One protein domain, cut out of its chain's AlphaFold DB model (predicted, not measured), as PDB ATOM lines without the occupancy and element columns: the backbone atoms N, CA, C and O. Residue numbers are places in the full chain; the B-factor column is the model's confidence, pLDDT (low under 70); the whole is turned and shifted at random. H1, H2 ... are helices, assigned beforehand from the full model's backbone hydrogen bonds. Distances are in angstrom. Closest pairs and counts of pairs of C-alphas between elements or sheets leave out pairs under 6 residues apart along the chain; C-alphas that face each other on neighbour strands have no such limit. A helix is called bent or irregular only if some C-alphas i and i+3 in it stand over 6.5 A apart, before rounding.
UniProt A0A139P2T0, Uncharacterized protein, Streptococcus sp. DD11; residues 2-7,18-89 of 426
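What this domain is: This is residues 2 to 7 and 18 to 89 of the 426 residues of an uncharacterized protein of Streptococcus sp. DD11 (UniProt A0A139P2T0). This is a long, thin helical hairpin: the long helix H2 makes the longest axis, and H3 folds back side by side with it, running the opposite way and held near residues 35 to 53 of H2. H1, a short piece of helix, packs crosswise on residues 23 to 30 of H2, at the far end from the turn between H2 and H3. The printed part has 78 residues with three named helices, in the order H1, H2, H3 along the chain, and no named strand; its class is all helix. It is extended, with a radius of gyration of the C-alphas of 18.3 A, and its C-alphas span 62 by 19 by 15 A, a rod.

How they stand to each other: The longest helix by residues is H2, residues 21 to 58. It touches H3, residues 65 to 89, with 24 pairs of C-alphas within 8 A. The closest C-alphas of the two are those of Ile 42 and Ala 75, 5.0 A apart. H2 touches H3 with its residues 35 to 53 alone. The lines of H2 and H3 stand at a shallow tilt of 13 degrees, and the two helices run opposite ways, with their centres 11.2 A apart. They form a helical hairpin, joined by a short link of 6 residues. H3 has a kink of 26 degrees near residue 74. H2 also touches H1, residues 2 to 7, with 8 pairs of C-alphas within 8 A. The closest C-alphas of H1 and H2 are those of Ala 4 and Asp 23, 4.9 A apart, and H2 touches H1 with its residues 23 to 30 alone. The lines of H1 and H2 are about perpendicular, at 75 degrees, and their centres are 24.5 A apart. H1 and H3 are apart. Along the backbones, every O i to N i+4 pair is within hydrogen-bond range in H1, while 32 of 34 such pairs are in H2 and 19 of 21 in H3.

Where its parts are: H2 has 38 residues, from Arg 21, whose C-alpha is at (-17.042, 37.433, 5.519), to Ala 58, whose C-alpha is at (24.036, 6.369, -0.747); it measures 51.9 A from first to last C-alpha. It is neither bent nor irregular, but only just: C-alphas 34 and 37 are 6.4 A apart. H3 has 25 residues, from Pro 65 to Thr 89, and measures 35.1 A from first to last C-alpha; its last C-alpha, 89, is at (-2.383, 34.696, 16.615). H1 has 6 residues, from Phe 2 to Lys 7, and measures 8.5 A; C-alpha 2 is at (-4.914, 46.060, 6.072).

The domain as a whole: The two C-alphas farthest apart in the domain are those of Arg 18 and Gly 60, at 62.1 A, while the first and last printed C-alphas, of Phe 2 and Thr 89, are 15.7 A apart. The printed part has one cut: residues 8 to 17 are not printed, and C-alphas 7 and 18 are 11.3 A apart across it. The link from H1 to H2 runs across this cut, with 13 residues between the two helices in the chain, 10 of them not printed. The link from H2 to H3, which is printed whole, is short but not tight. The mean pLDDT of the printed part of this model is 86.7, and one printed residue, Arg 18, is under 70.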
ATOM      1  N   PHE A   2      -5.455  45.430   4.845       81.81
ATOM      2  CA  PHE A   2      -4.914  46.060   6.072       81.81
ATOM      3  C   PHE A   2      -5.932  46.480   7.145       81.81
ATOM      4  O   PHE A   2      -5.705  46.203   8.319       81.81
ATOM      5  N   ALA A   3      -7.065  47.090   6.778       84.25
ATOM      6  CA  ALA A   3      -8.093  47.488   7.747       84.25
ATOM      7  C   ALA A   3      -8.670  46.291   8.535       84.25
ATOM      8  O   ALA A   3      -8.816  46.376   9.751       84.25
ATOM      9  N   ALA A   4      -8.912  45.157   7.867       81.88
ATOM     10  CA  ALA A   4      -9.381  43.923   8.499       81.88
ATOM     11  C   ALA A   4      -8.301  43.278   9.386       81.88
ATOM     12  O   ALA A   4      -8.600  42.796  10.474       81.88
ATOM     13  N   TYR A   5      -7.032  43.328   8.962       83.56
ATOM     14  CA  TYR A   5      -5.915  42.829   9.770       83.56
ATOM     15  C   TYR A   5      -5.691  43.687  11.027       83.56
ATOM     16  O   TYR A   5      -5.531  43.149  12.117       83.56
ATOM     17  N   LYS A   6      -5.791  45.021  10.922       83.56
ATOM     18  CA  LYS A   6      -5.806  45.916  12.092       83.56
ATOM     19  C   LYS A   6      -6.990  45.595  13.011       83.56
ATOM     20  O   LYS A   6      -6.787  45.439  14.210       83.56
ATOM     21  N   LYS A   7      -8.197  45.445  12.446       82.56
ATOM     22  CA  LYS A   7      -9.428  45.095  13.174       82.56
ATOM     23  C   LYS A   7      -9.263  43.805  13.987       82.56
ATOM     24  O   LYS A   7      -9.586  43.800  15.172       82.56
ATOM     25  N   ARG A  18     -19.688  41.577  15.573       67.69
ATOM     26  CA  ARG A  18     -19.837  40.927  14.254       67.69
ATOM     27  C   ARG A  18     -18.564  40.988  13.409       67.69
ATOM     28  O   ARG A  18     -17.877  42.012  13.357       67.69
ATOM     29  N   SER A  19     -18.275  39.913  12.674       73.81
ATOM     30  CA  SER A  19     -17.158  39.857  11.716       73.81
ATOM     31  C   SER A  19     -17.660  39.556  10.307       73.81
ATOM     32  O   SER A  19     -18.279  38.521  10.061       73.81
ATOM     33  N   SER A  20     -17.394  40.466   9.363       75.00
ATOM     34  CA  SER A  20     -17.837  40.280   7.981       75.00
ATOM     35  C   SER A  20     -17.078  39.130   7.305       75.00
ATOM     36  O   SER A  20     -15.962  38.776   7.697       75.00
ATOM     37  N   ARG A  21     -17.676  38.535   6.265       75.25
ATOM     38  CA  ARG A  21     -17.042  37.433   5.519       75.25
ATOM     39  C   ARG A  21     -15.723  37.882   4.877       75.25
ATOM     40  O   ARG A  21     -14.759  37.126   4.864       75.25
ATOM     41  N   SER A  22     -15.671  39.125   4.397       80.88
ATOM     42  CA  SER A  22     -14.470  39.746   3.835       80.88
ATOM     43  C   SER A  22     -13.418  40.076   4.897       80.88
ATOM     44  O   SER A  22     -12.240  39.877   4.614       80.88
ATOM     45  N   ASP A  23     -13.792  40.508   6.112       82.50
ATOM     46  CA  ASP A  23     -12.825  40.673   7.214       82.50
ATOM     47  C   ASP A  23     -12.081  39.357   7.482       82.50
ATOM     48  O   ASP A  23     -10.851  39.327   7.494       82.50
ATOM     49  N   PHE A  24     -12.832  38.260   7.638       82.62
ATOM     50  CA  PHE A  24     -12.284  36.923   7.878       82.62
ATOM     51  C   PHE A  24     -11.373  36.454   6.736       82.62
ATOM     52  O   PHE A  24     -10.241  36.045   6.987       82.62
ATOM     53  N   TRP A  25     -11.820  36.561   5.481       85.69
ATOM     54  CA  TRP A  25     -11.016  36.138   4.332       85.69
ATOM     55  C   TRP A  25      -9.740  36.964   4.146       85.69
ATOM     56  O   TRP A  25      -8.695  36.396   3.841       85.69
ATOM     57  N   TRP A  26      -9.781  38.280   4.388       85.62
ATOM     58  CA  TRP A  26      -8.569  39.103   4.371       85.62
ATOM     59  C   TRP A  26      -7.583  38.707   5.472       85.62
ATOM     60  O   TRP A  26      -6.381  38.717   5.229       85.62
ATOM     61  N   VAL A  27      -8.076  38.352   6.662       87.00
ATOM     62  CA  VAL A  27      -7.246  37.874   7.775       87.00
ATOM     63  C   VAL A  27      -6.632  36.509   7.462       87.00
ATOM     64  O   VAL A  27      -5.432  36.340   7.669       87.00
ATOM     65  N   MET A  28      -7.398  35.558   6.919       85.56
ATOM     66  CA  MET A  28      -6.861  34.256   6.503       85.56
ATOM     67  C   MET A  28      -5.797  34.407   5.412       85.56
ATOM     68  O   MET A  28      -4.713  33.851   5.547       85.56
ATOM     69  N   LEU A  29      -6.038  35.252   4.403       87.12
ATOM     70  CA  LEU A  29      -5.059  35.557   3.357       87.12
ATOM     71  C   LEU A  29      -3.768  36.181   3.925       87.12
ATOM     72  O   LEU A  29      -2.683  35.824   3.472       87.12
ATOM     73  N   CYS A  30      -3.847  37.046   4.950       87.56
ATOM     74  CA  CYS A  30      -2.655  37.517   5.668       87.56
ATOM     75  C   CYS A  30      -1.867  36.358   6.305       87.56
ATOM     76  O   CYS A  30      -0.652  36.297   6.138       87.56
ATOM     77  N   HIS A  31      -2.539  35.436   7.008       89.12
ATOM     78  CA  HIS A  31      -1.874  34.280   7.625       89.12
ATOM     79  C   HIS A  31      -1.259  33.355   6.568       89.12
ATOM     80  O   HIS A  31      -0.135  32.903   6.749       89.12
ATOM     81  N   THR A  32      -1.931  33.112   5.437       88.00
ATOM     82  CA  THR A  32      -1.367  32.327   4.326       88.00
ATOM     83  C   THR A  32      -0.101  32.978   3.762       88.00
ATOM     84  O   THR A  32       0.902  32.290   3.596       88.00
ATOM     85  N   ILE A  33      -0.107  34.295   3.524       91.38
ATOM     86  CA  ILE A  33       1.059  35.028   2.997       91.38
ATOM     87  C   ILE A  33       2.233  35.055   3.987       91.38
ATOM     88  O   ILE A  33       3.379  35.067   3.551       91.38
ATOM     89  N   ILE A  34       1.978  35.034   5.299       90.25
ATOM     90  CA  ILE A  34       3.037  34.960   6.320       90.25
ATOM     91  C   ILE A  34       3.564  33.522   6.460       90.25
ATOM     92  O   ILE A  34       4.772  33.298   6.439       90.25
ATOM     93  N   ASN A  35       2.669  32.538   6.565       89.81
ATOM     94  CA  ASN A  35       3.033  31.162   6.896       89.81
ATOM     95  C   ASN A  35       3.645  30.401   5.716       89.81
ATOM     96  O   ASN A  35       4.581  29.636   5.924       89.81
ATOM     97  N   VAL A  36       3.145  30.578   4.487       91.50
ATOM     98  CA  VAL A  36       3.607  29.783   3.334       91.50
ATOM     99  C   VAL A  36       5.097  30.009   3.028       91.50
ATOM    100  O   VAL A  36       5.808  29.011   2.927       91.50
ATOM    101  N   PRO A  37       5.633  31.246   2.960       92.19
ATOM    102  CA  PRO A  37       7.068  31.459   2.760       92.19
ATOM    103  C   PRO A  37       7.926  30.921   3.911       92.19
ATOM    104  O   PRO A  37       8.958  30.305   3.657       92.19
ATOM    105  N   LEU A  38       7.493  31.094   5.168       90.50
ATOM    106  CA  LEU A  38       8.208  30.568   6.340       90.50
ATOM    107  C   LEU A  38       8.277  29.034   6.315       90.50
ATOM    108  O   LEU A  38       9.347  28.463   6.510       90.50
ATOM    109  N   LEU A  39       7.160  28.370   6.005       90.12
ATOM    110  CA  LEU A  39       7.106  26.918   5.839       90.12
ATOM    111  C   LEU A  39       7.969  26.450   4.662       90.12
ATOM    112  O   LEU A  39       8.676  25.462   4.809       90.12
ATOM    113  N   ILE A  40       7.970  27.156   3.527       92.00
ATOM    114  CA  ILE A  40       8.835  26.826   2.381       92.00
ATOM    115  C   ILE A  40      10.318  26.907   2.771       92.00
ATOM    116  O   ILE A  40      11.075  26.003   2.430       92.00
ATOM    117  N   ILE A  41      10.741  27.926   3.526       91.31
ATOM    118  CA  ILE A  41      12.131  28.054   3.997       91.31
ATOM    119  C   ILE A  41      12.501  26.909   4.958       91.31
ATOM    120  O   ILE A  41      13.564  26.304   4.807       91.31
ATOM    121  N   ILE A  42      11.614  26.563   5.899       90.50
ATOM    122  CA  ILE A  42      11.788  25.422   6.817       90.50
ATOM    123  C   ILE A  42      11.888  24.101   6.036       90.50
ATOM    124  O   ILE A  42      12.785  23.302   6.292       90.50
ATOM    125  N   TRP A  43      11.012  23.874   5.054       89.81
ATOM    126  CA  TRP A  43      11.016  22.645   4.259       89.81
ATOM    127  C   TRP A  43      12.210  22.548   3.307       89.81
ATOM    128  O   TRP A  43      12.759  21.462   3.176       89.81
ATOM    129  N   ILE A  44      12.661  23.644   2.687       91.75
ATOM    130  CA  ILE A  44      13.860  23.640   1.832       91.75
ATOM    131  C   ILE A  44      15.122  23.368   2.660       91.75
ATOM    132  O   ILE A  44      15.957  22.571   2.241       91.75
ATOM    133  N   SER A  45      15.259  23.975   3.842       89.38
ATOM    134  CA  SER A  45      16.415  23.737   4.721       89.38
ATOM    135  C   SER A  45      16.419  22.317   5.307       89.38
ATOM    136  O   SER A  45      17.450  21.642   5.261       89.38
ATOM    137  N   ALA A  46      15.269  21.807   5.757       86.88
ATOM    138  CA  ALA A  46      15.137  20.424   6.219       86.88
ATOM    139  C   ALA A  46      15.367  19.395   5.092       86.88
ATOM    140  O   ALA A  46      16.127  18.447   5.279       86.88
ATOM    141  N   LEU A  47      14.765  19.592   3.911       89.88
ATOM    142  CA  LEU A  47      14.923  18.694   2.763       89.88
ATOM    143  C   LEU A  47      16.341  18.737   2.189       89.88
ATOM    144  O   LEU A  47      16.854  17.691   1.813       89.88
ATOM    145  N   GLY A  48      16.989  19.905   2.154       89.75
ATOM    146  CA  GLY A  48      18.395  20.027   1.765       89.75
ATOM    147  C   GLY A  48      19.310  19.236   2.700       89.75
ATOM    148  O   GLY A  48      20.088  18.413   2.232       89.75
ATOM    149  N   SER A  49      19.136  19.403   4.018       88.62
ATOM    150  CA  SER A  49      19.877  18.641   5.040       88.62
ATOM    151  C   SER A  49      19.694  17.128   4.872       88.62
ATOM    152  O   SER A  49      20.662  16.371   4.897       88.62
ATOM    153  N   LEU A  50      18.443  16.693   4.680       87.69
ATOM    154  CA  LEU A  50      18.086  15.287   4.501       87.69
ATOM    155  C   LEU A  50      18.627  14.715   3.184       87.69
ATOM    156  O   LEU A  50      19.066  13.571   3.161       87.69
ATOM    157  N   LEU A  51      18.603  15.493   2.098       90.19
ATOM    158  CA  LEU A  51      19.088  15.061   0.789       90.19
ATOM    159  C   LEU A  51      20.612  14.932   0.764       90.19
ATOM    160  O   LEU A  51      21.096  13.940   0.230       90.19
ATOM    161  N   SER A  52      21.358  15.864   1.369       88.56
ATOM    162  CA  SER A  52      22.816  15.738   1.503       88.56
ATOM    163  C   SER A  52      23.192  14.506   2.328       88.56
ATOM    164  O   SER A  52      23.917  13.651   1.832       88.56
ATOM    165  N   ALA A  53      22.592  14.323   3.511       87.31
ATOM    166  CA  ALA A  53      22.830  13.128   4.324       87.31
ATOM    167  C   ALA A  53      22.450  11.823   3.595       87.31
ATOM    168  O   ALA A  53      23.146  10.817   3.711       87.31
ATOM    169  N   ALA A  54      21.362  11.825   2.818       87.81
ATOM    170  CA  ALA A  54      20.973  10.675   2.006       87.81
ATOM    171  C   ALA A  54      21.932  10.421   0.829       87.81
ATOM    172  O   ALA A  54      22.104   9.269   0.442       87.81
ATOM    173  N   GLN A  55      22.558  11.460   0.266       89.50
ATOM    174  CA  GLN A  55      23.576  11.333  -0.779       89.50
ATOM    175  C   GLN A  55      24.866  10.725  -0.224       89.50
ATOM    176  O   GLN A  55      25.338   9.745  -0.792       89.50
ATOM    177  N   ASP A  56      25.381  11.233   0.900       87.00
ATOM    178  CA  ASP A  56      26.594  10.704   1.542       87.00
ATOM    179  C   ASP A  56      26.444   9.199   1.824       87.00
ATOM    180  O   ASP A  56      27.224   8.379   1.332       87.00
ATOM    181  N   MET A  57      25.349   8.824   2.497       85.38
ATOM    182  CA  MET A  57      25.034   7.433   2.843       85.38
ATOM    183  C   MET A  57      24.777   6.552   1.604       85.38
ATOM    184  O   MET A  57      25.084   5.361   1.627       85.38
ATOM    185  N   ALA A  58      24.248   7.107   0.505       88.75
ATOM    186  CA  ALA A  58      24.036   6.369  -0.747       88.75
ATOM    187  C   ALA A  58      25.335   6.090  -1.523       88.75
ATOM    188  O   ALA A  58      25.393   5.114  -2.272       88.75
ATOM    189  N   TYR A  59      26.377   6.904  -1.332       88.81
ATOM    190  CA  TYR A  59      27.720   6.658  -1.871       88.81
ATOM    191  C   TYR A  59      28.634   5.884  -0.904       88.81
ATOM    192  O   TYR A  59      29.806   5.673  -1.210       88.81
ATOM    193  N   GLY A  60      28.106   5.421   0.236       85.44
ATOM    194  CA  GLY A  60      28.864   4.682   1.251       85.44
ATOM    195  C   GLY A  60      29.757   5.559   2.136       85.44
ATOM    196  O   GLY A  60      30.628   5.029   2.822       85.44
ATOM    197  N   GLY A  61      29.558   6.879   2.115       85.38
ATOM    198  CA  GLY A  61      30.131   7.801   3.091       85.38
ATOM    199  C   GLY A  61      29.285   7.875   4.363       85.38
ATOM    200  O   GLY A  61      28.103   7.535   4.370       85.38
ATOM    201  N   GLU A  62      29.890   8.350   5.448       85.31
ATOM    202  CA  GLU A  62      29.168   8.690   6.675       85.31
ATOM    203  C   GLU A  62      28.612  10.117   6.552       85.31
ATOM    204  O   GLU A  62      29.344  11.035   6.184       85.31
ATOM    205  N   ALA A  63      27.325  10.316   6.853       81.88
ATOM    206  CA  ALA A  63      26.707  11.642   6.799       81.88
ATOM    207  C   ALA A  63      27.315  12.580   7.856       81.88
ATOM    208  O   ALA A  63      27.191  12.329   9.058       81.88
ATOM    209  N   ASP A  64      27.923  13.685   7.416       86.19
ATOM    210  CA  ASP A  64      28.564  14.648   8.314       86.19
ATOM    211  C   ASP A  64      27.536  15.307   9.264       86.19
ATOM    212  O   ASP A  64      26.643  16.044   8.811       86.19
ATOM    213  N   PRO A  65      27.658  15.116  10.595       85.19
ATOM    214  CA  PRO A  65      26.731  15.708  11.549       85.19
ATOM    215  C   PRO A  65      26.806  17.240  11.570       85.19
ATOM    216  O   PRO A  65      25.813  17.867  11.935       85.19
ATOM    217  N   ALA A  66      27.919  17.867  11.168       86.31
ATOM    218  CA  ALA A  66      28.015  19.324  11.094       86.31
ATOM    219  C   ALA A  66      27.166  19.890   9.942       86.31
ATOM    220  O   ALA A  66      26.434  20.859  10.145       86.31
ATOM    221  N   THR A  67      27.184  19.254   8.769       82.38
ATOM    222  CA  THR A  67      26.344  19.603   7.613       82.38
ATOM    223  C   THR A  67      24.855  19.426   7.923       82.38
ATOM    224  O   THR A  67      24.056  20.331   7.658       82.38
ATOM    225  N   VAL A  68      24.473  18.320   8.576       84.19
ATOM    226  CA  VAL A  68      23.086  18.099   9.029       84.19
ATOM    227  C   VAL A  68      22.668  19.134  10.079       84.19
ATOM    228  O   VAL A  68      21.581  19.712   9.982       84.19
ATOM    229  N   LEU A  69      23.526  19.416  11.067       86.50
ATOM    230  CA  LEU A  69      23.255  20.398  12.121       86.50
ATOM    231  C   LEU A  69      23.183  21.833  11.582       86.50
ATOM    232  O   LEU A  69      22.384  22.622  12.079       86.50
ATOM    233  N   ALA A  70      23.961  22.181  10.556       85.19
ATOM    234  CA  ALA A  70      23.915  23.501   9.937       85.19
ATOM    235  C   ALA A  70      22.546  23.764   9.290       85.19
ATOM    236  O   ALA A  70      21.864  24.731   9.639       85.19
ATOM    237  N   GLY A  71      22.106  22.883   8.385       82.75
ATOM    238  CA  GLY A  71      20.839  23.057   7.674       82.75
ATOM    239  C   GLY A  71      19.608  22.938   8.582       82.75
ATOM    240  O   GLY A  71      18.693  23.762   8.494       82.75
ATOM    241  N   THR A  72      19.604  21.991   9.527       83.44
ATOM    242  CA  THR A  72      18.524  21.879  10.526       83.44
ATOM    243  C   THR A  72      18.547  23.025  11.543       83.44
ATOM    244  O   THR A  72      17.488  23.535  11.909       83.44
ATOM    245  N   GLY A  73      19.726  23.511  11.943       85.06
ATOM    246  CA  GLY A  73      19.896  24.642  12.858       85.06
ATOM    247  C   GLY A  73      19.313  25.949  12.317       85.06
ATOM    248  O   GLY A  73      18.640  26.671  13.056       85.06
ATOM    249  N   PHE A  74      19.458  26.224  11.015       83.94
ATOM    250  CA  PHE A  74      18.748  27.339  10.378       83.94
ATOM    251  C   PHE A  74      17.222  27.170  10.459       83.94
ATOM    252  O   PHE A  74      16.518  28.135  10.765       83.94
ATOM    253  N   ALA A  75      16.699  25.955  10.259       87.25
ATOM    254  CA  ALA A  75      15.266  25.681  10.370       87.25
ATOM    255  C   ALA A  75      14.721  25.916  11.796       87.25
ATOM    256  O   ALA A  75      13.601  26.409  11.935       87.25
ATOM    257  N   VAL A  76      15.503  25.638  12.851       88.81
ATOM    258  CA  VAL A  76      15.109  25.877  14.260       88.81
ATOM    259  C   VAL A  76      14.777  27.353  14.522       88.81
ATOM    260  O   VAL A  76      13.807  27.648  15.222       88.81
ATOM    261  N   ILE A  77      15.517  28.292  13.920       89.25
ATOM    262  CA  ILE A  77      15.265  29.735  14.074       89.25
ATOM    263  C   ILE A  77      13.891  30.106  13.495       89.25
ATOM    264  O   ILE A  77      13.094  30.787  14.146       89.25
ATOM    265  N   PHE A  78      13.573  29.617  12.293       89.56
ATOM    266  CA  PHE A  78      12.270  29.852  11.665       89.56
ATOM    267  C   PHE A  78      11.128  29.129  12.394       89.56
ATOM    268  O   PHE A  78      10.040  29.694  12.512       89.56
ATOM    269  N   TRP A  79      11.375  27.942  12.958       89.00
ATOM    270  CA  TRP A  79      10.438  27.251  13.852       89.00
ATOM    271  C   TRP A  79      10.105  28.073  15.101       89.00
ATOM    272  O   TRP A  79       8.933  28.206  15.447       89.00
ATOM    273  N   PHE A  80      11.101  28.680  15.752       90.50
ATOM    274  CA  PHE A  80      10.885  29.533  16.923       90.50
ATOM    275  C   PHE A  80      10.038  30.774  16.586       90.50
ATOM    276  O   PHE A  80       9.096  31.106  17.310       90.50
ATOM    277  N   ILE A  81      10.295  31.405  15.432       91.69
ATOM    278  CA  ILE A  81       9.473  32.510  14.906       91.69
ATOM    279  C   ILE A  81       8.035  32.037  14.615       91.69
ATOM    280  O   ILE A  81       7.080  32.724  14.984       91.69
ATOM    281  N   MET A  82       7.864  30.854  14.013       89.56
ATOM    282  CA  MET A  82       6.555  30.227  13.777       89.56
ATOM    283  C   MET A  82       5.782  29.993  15.082       89.56
ATOM    284  O   MET A  82       4.596  30.307  15.145       89.56
ATOM    285  N   ILE A  83       6.443  29.497  16.133       89.94
ATOM    286  CA  ILE A  83       5.833  29.248  17.448       89.94
ATOM    287  C   ILE A  83       5.357  30.560  18.086       89.94
ATOM    288  O   ILE A  83       4.203  30.646  18.510       89.94
ATOM    289  N   ILE A  84       6.190  31.608  18.090       92.81
ATOM    290  CA  ILE A  84       5.807  32.934  18.609       92.81
ATOM    291  C   ILE A  84       4.617  33.505  17.823       92.81
ATOM    292  O   ILE A  84       3.653  33.986  18.422       92.81
ATOM    293  N   TYR A  85       4.647  33.421  16.491       91.38
ATOM    294  CA  TYR A  85       3.552  33.885  15.637       91.38
ATOM    295  C   TYR A  85       2.253  33.099  15.875       91.38
ATOM    296  O   TYR A  85       1.177  33.695  15.969       91.38
ATOM    297  N   PHE A  86       2.338  31.775  16.028       87.38
ATOM    298  CA  PHE A  86       1.195  30.926  16.355       87.38
ATOM    299  C   PHE A  86       0.593  31.308  17.714       87.38
ATOM    300  O   PHE A  86      -0.604  31.572  17.792       87.38
ATOM    301  N   MET A  87       1.410  31.440  18.765       90.06
ATOM    302  CA  MET A  87       0.946  31.872  20.092       90.06
ATOM    303  C   MET A  87       0.282  33.256  20.054       90.06
ATOM    304  O   MET A  87      -0.794  33.438  20.623       90.06
ATOM    305  N   ALA A  88       0.881  34.220  19.346       90.19
ATOM    306  CA  ALA A  88       0.342  35.573  19.220       90.19
ATOM    307  C   ALA A  88      -0.989  35.618  18.445       90.19
ATOM    308  O   ALA A  88      -1.853  36.436  18.755       90.19
ATOM    309  N   THR A  89      -1.170  34.743  17.451       88.69
ATOM    310  CA  THR A  89      -2.383  34.696  16.615       88.69
ATOM    311  C   THR A  89      -3.465  33.746  17.132       88.69
ATOM    312  O   THR A  89      -4.619  33.888  16.729       88.69
TER     313      THR A  89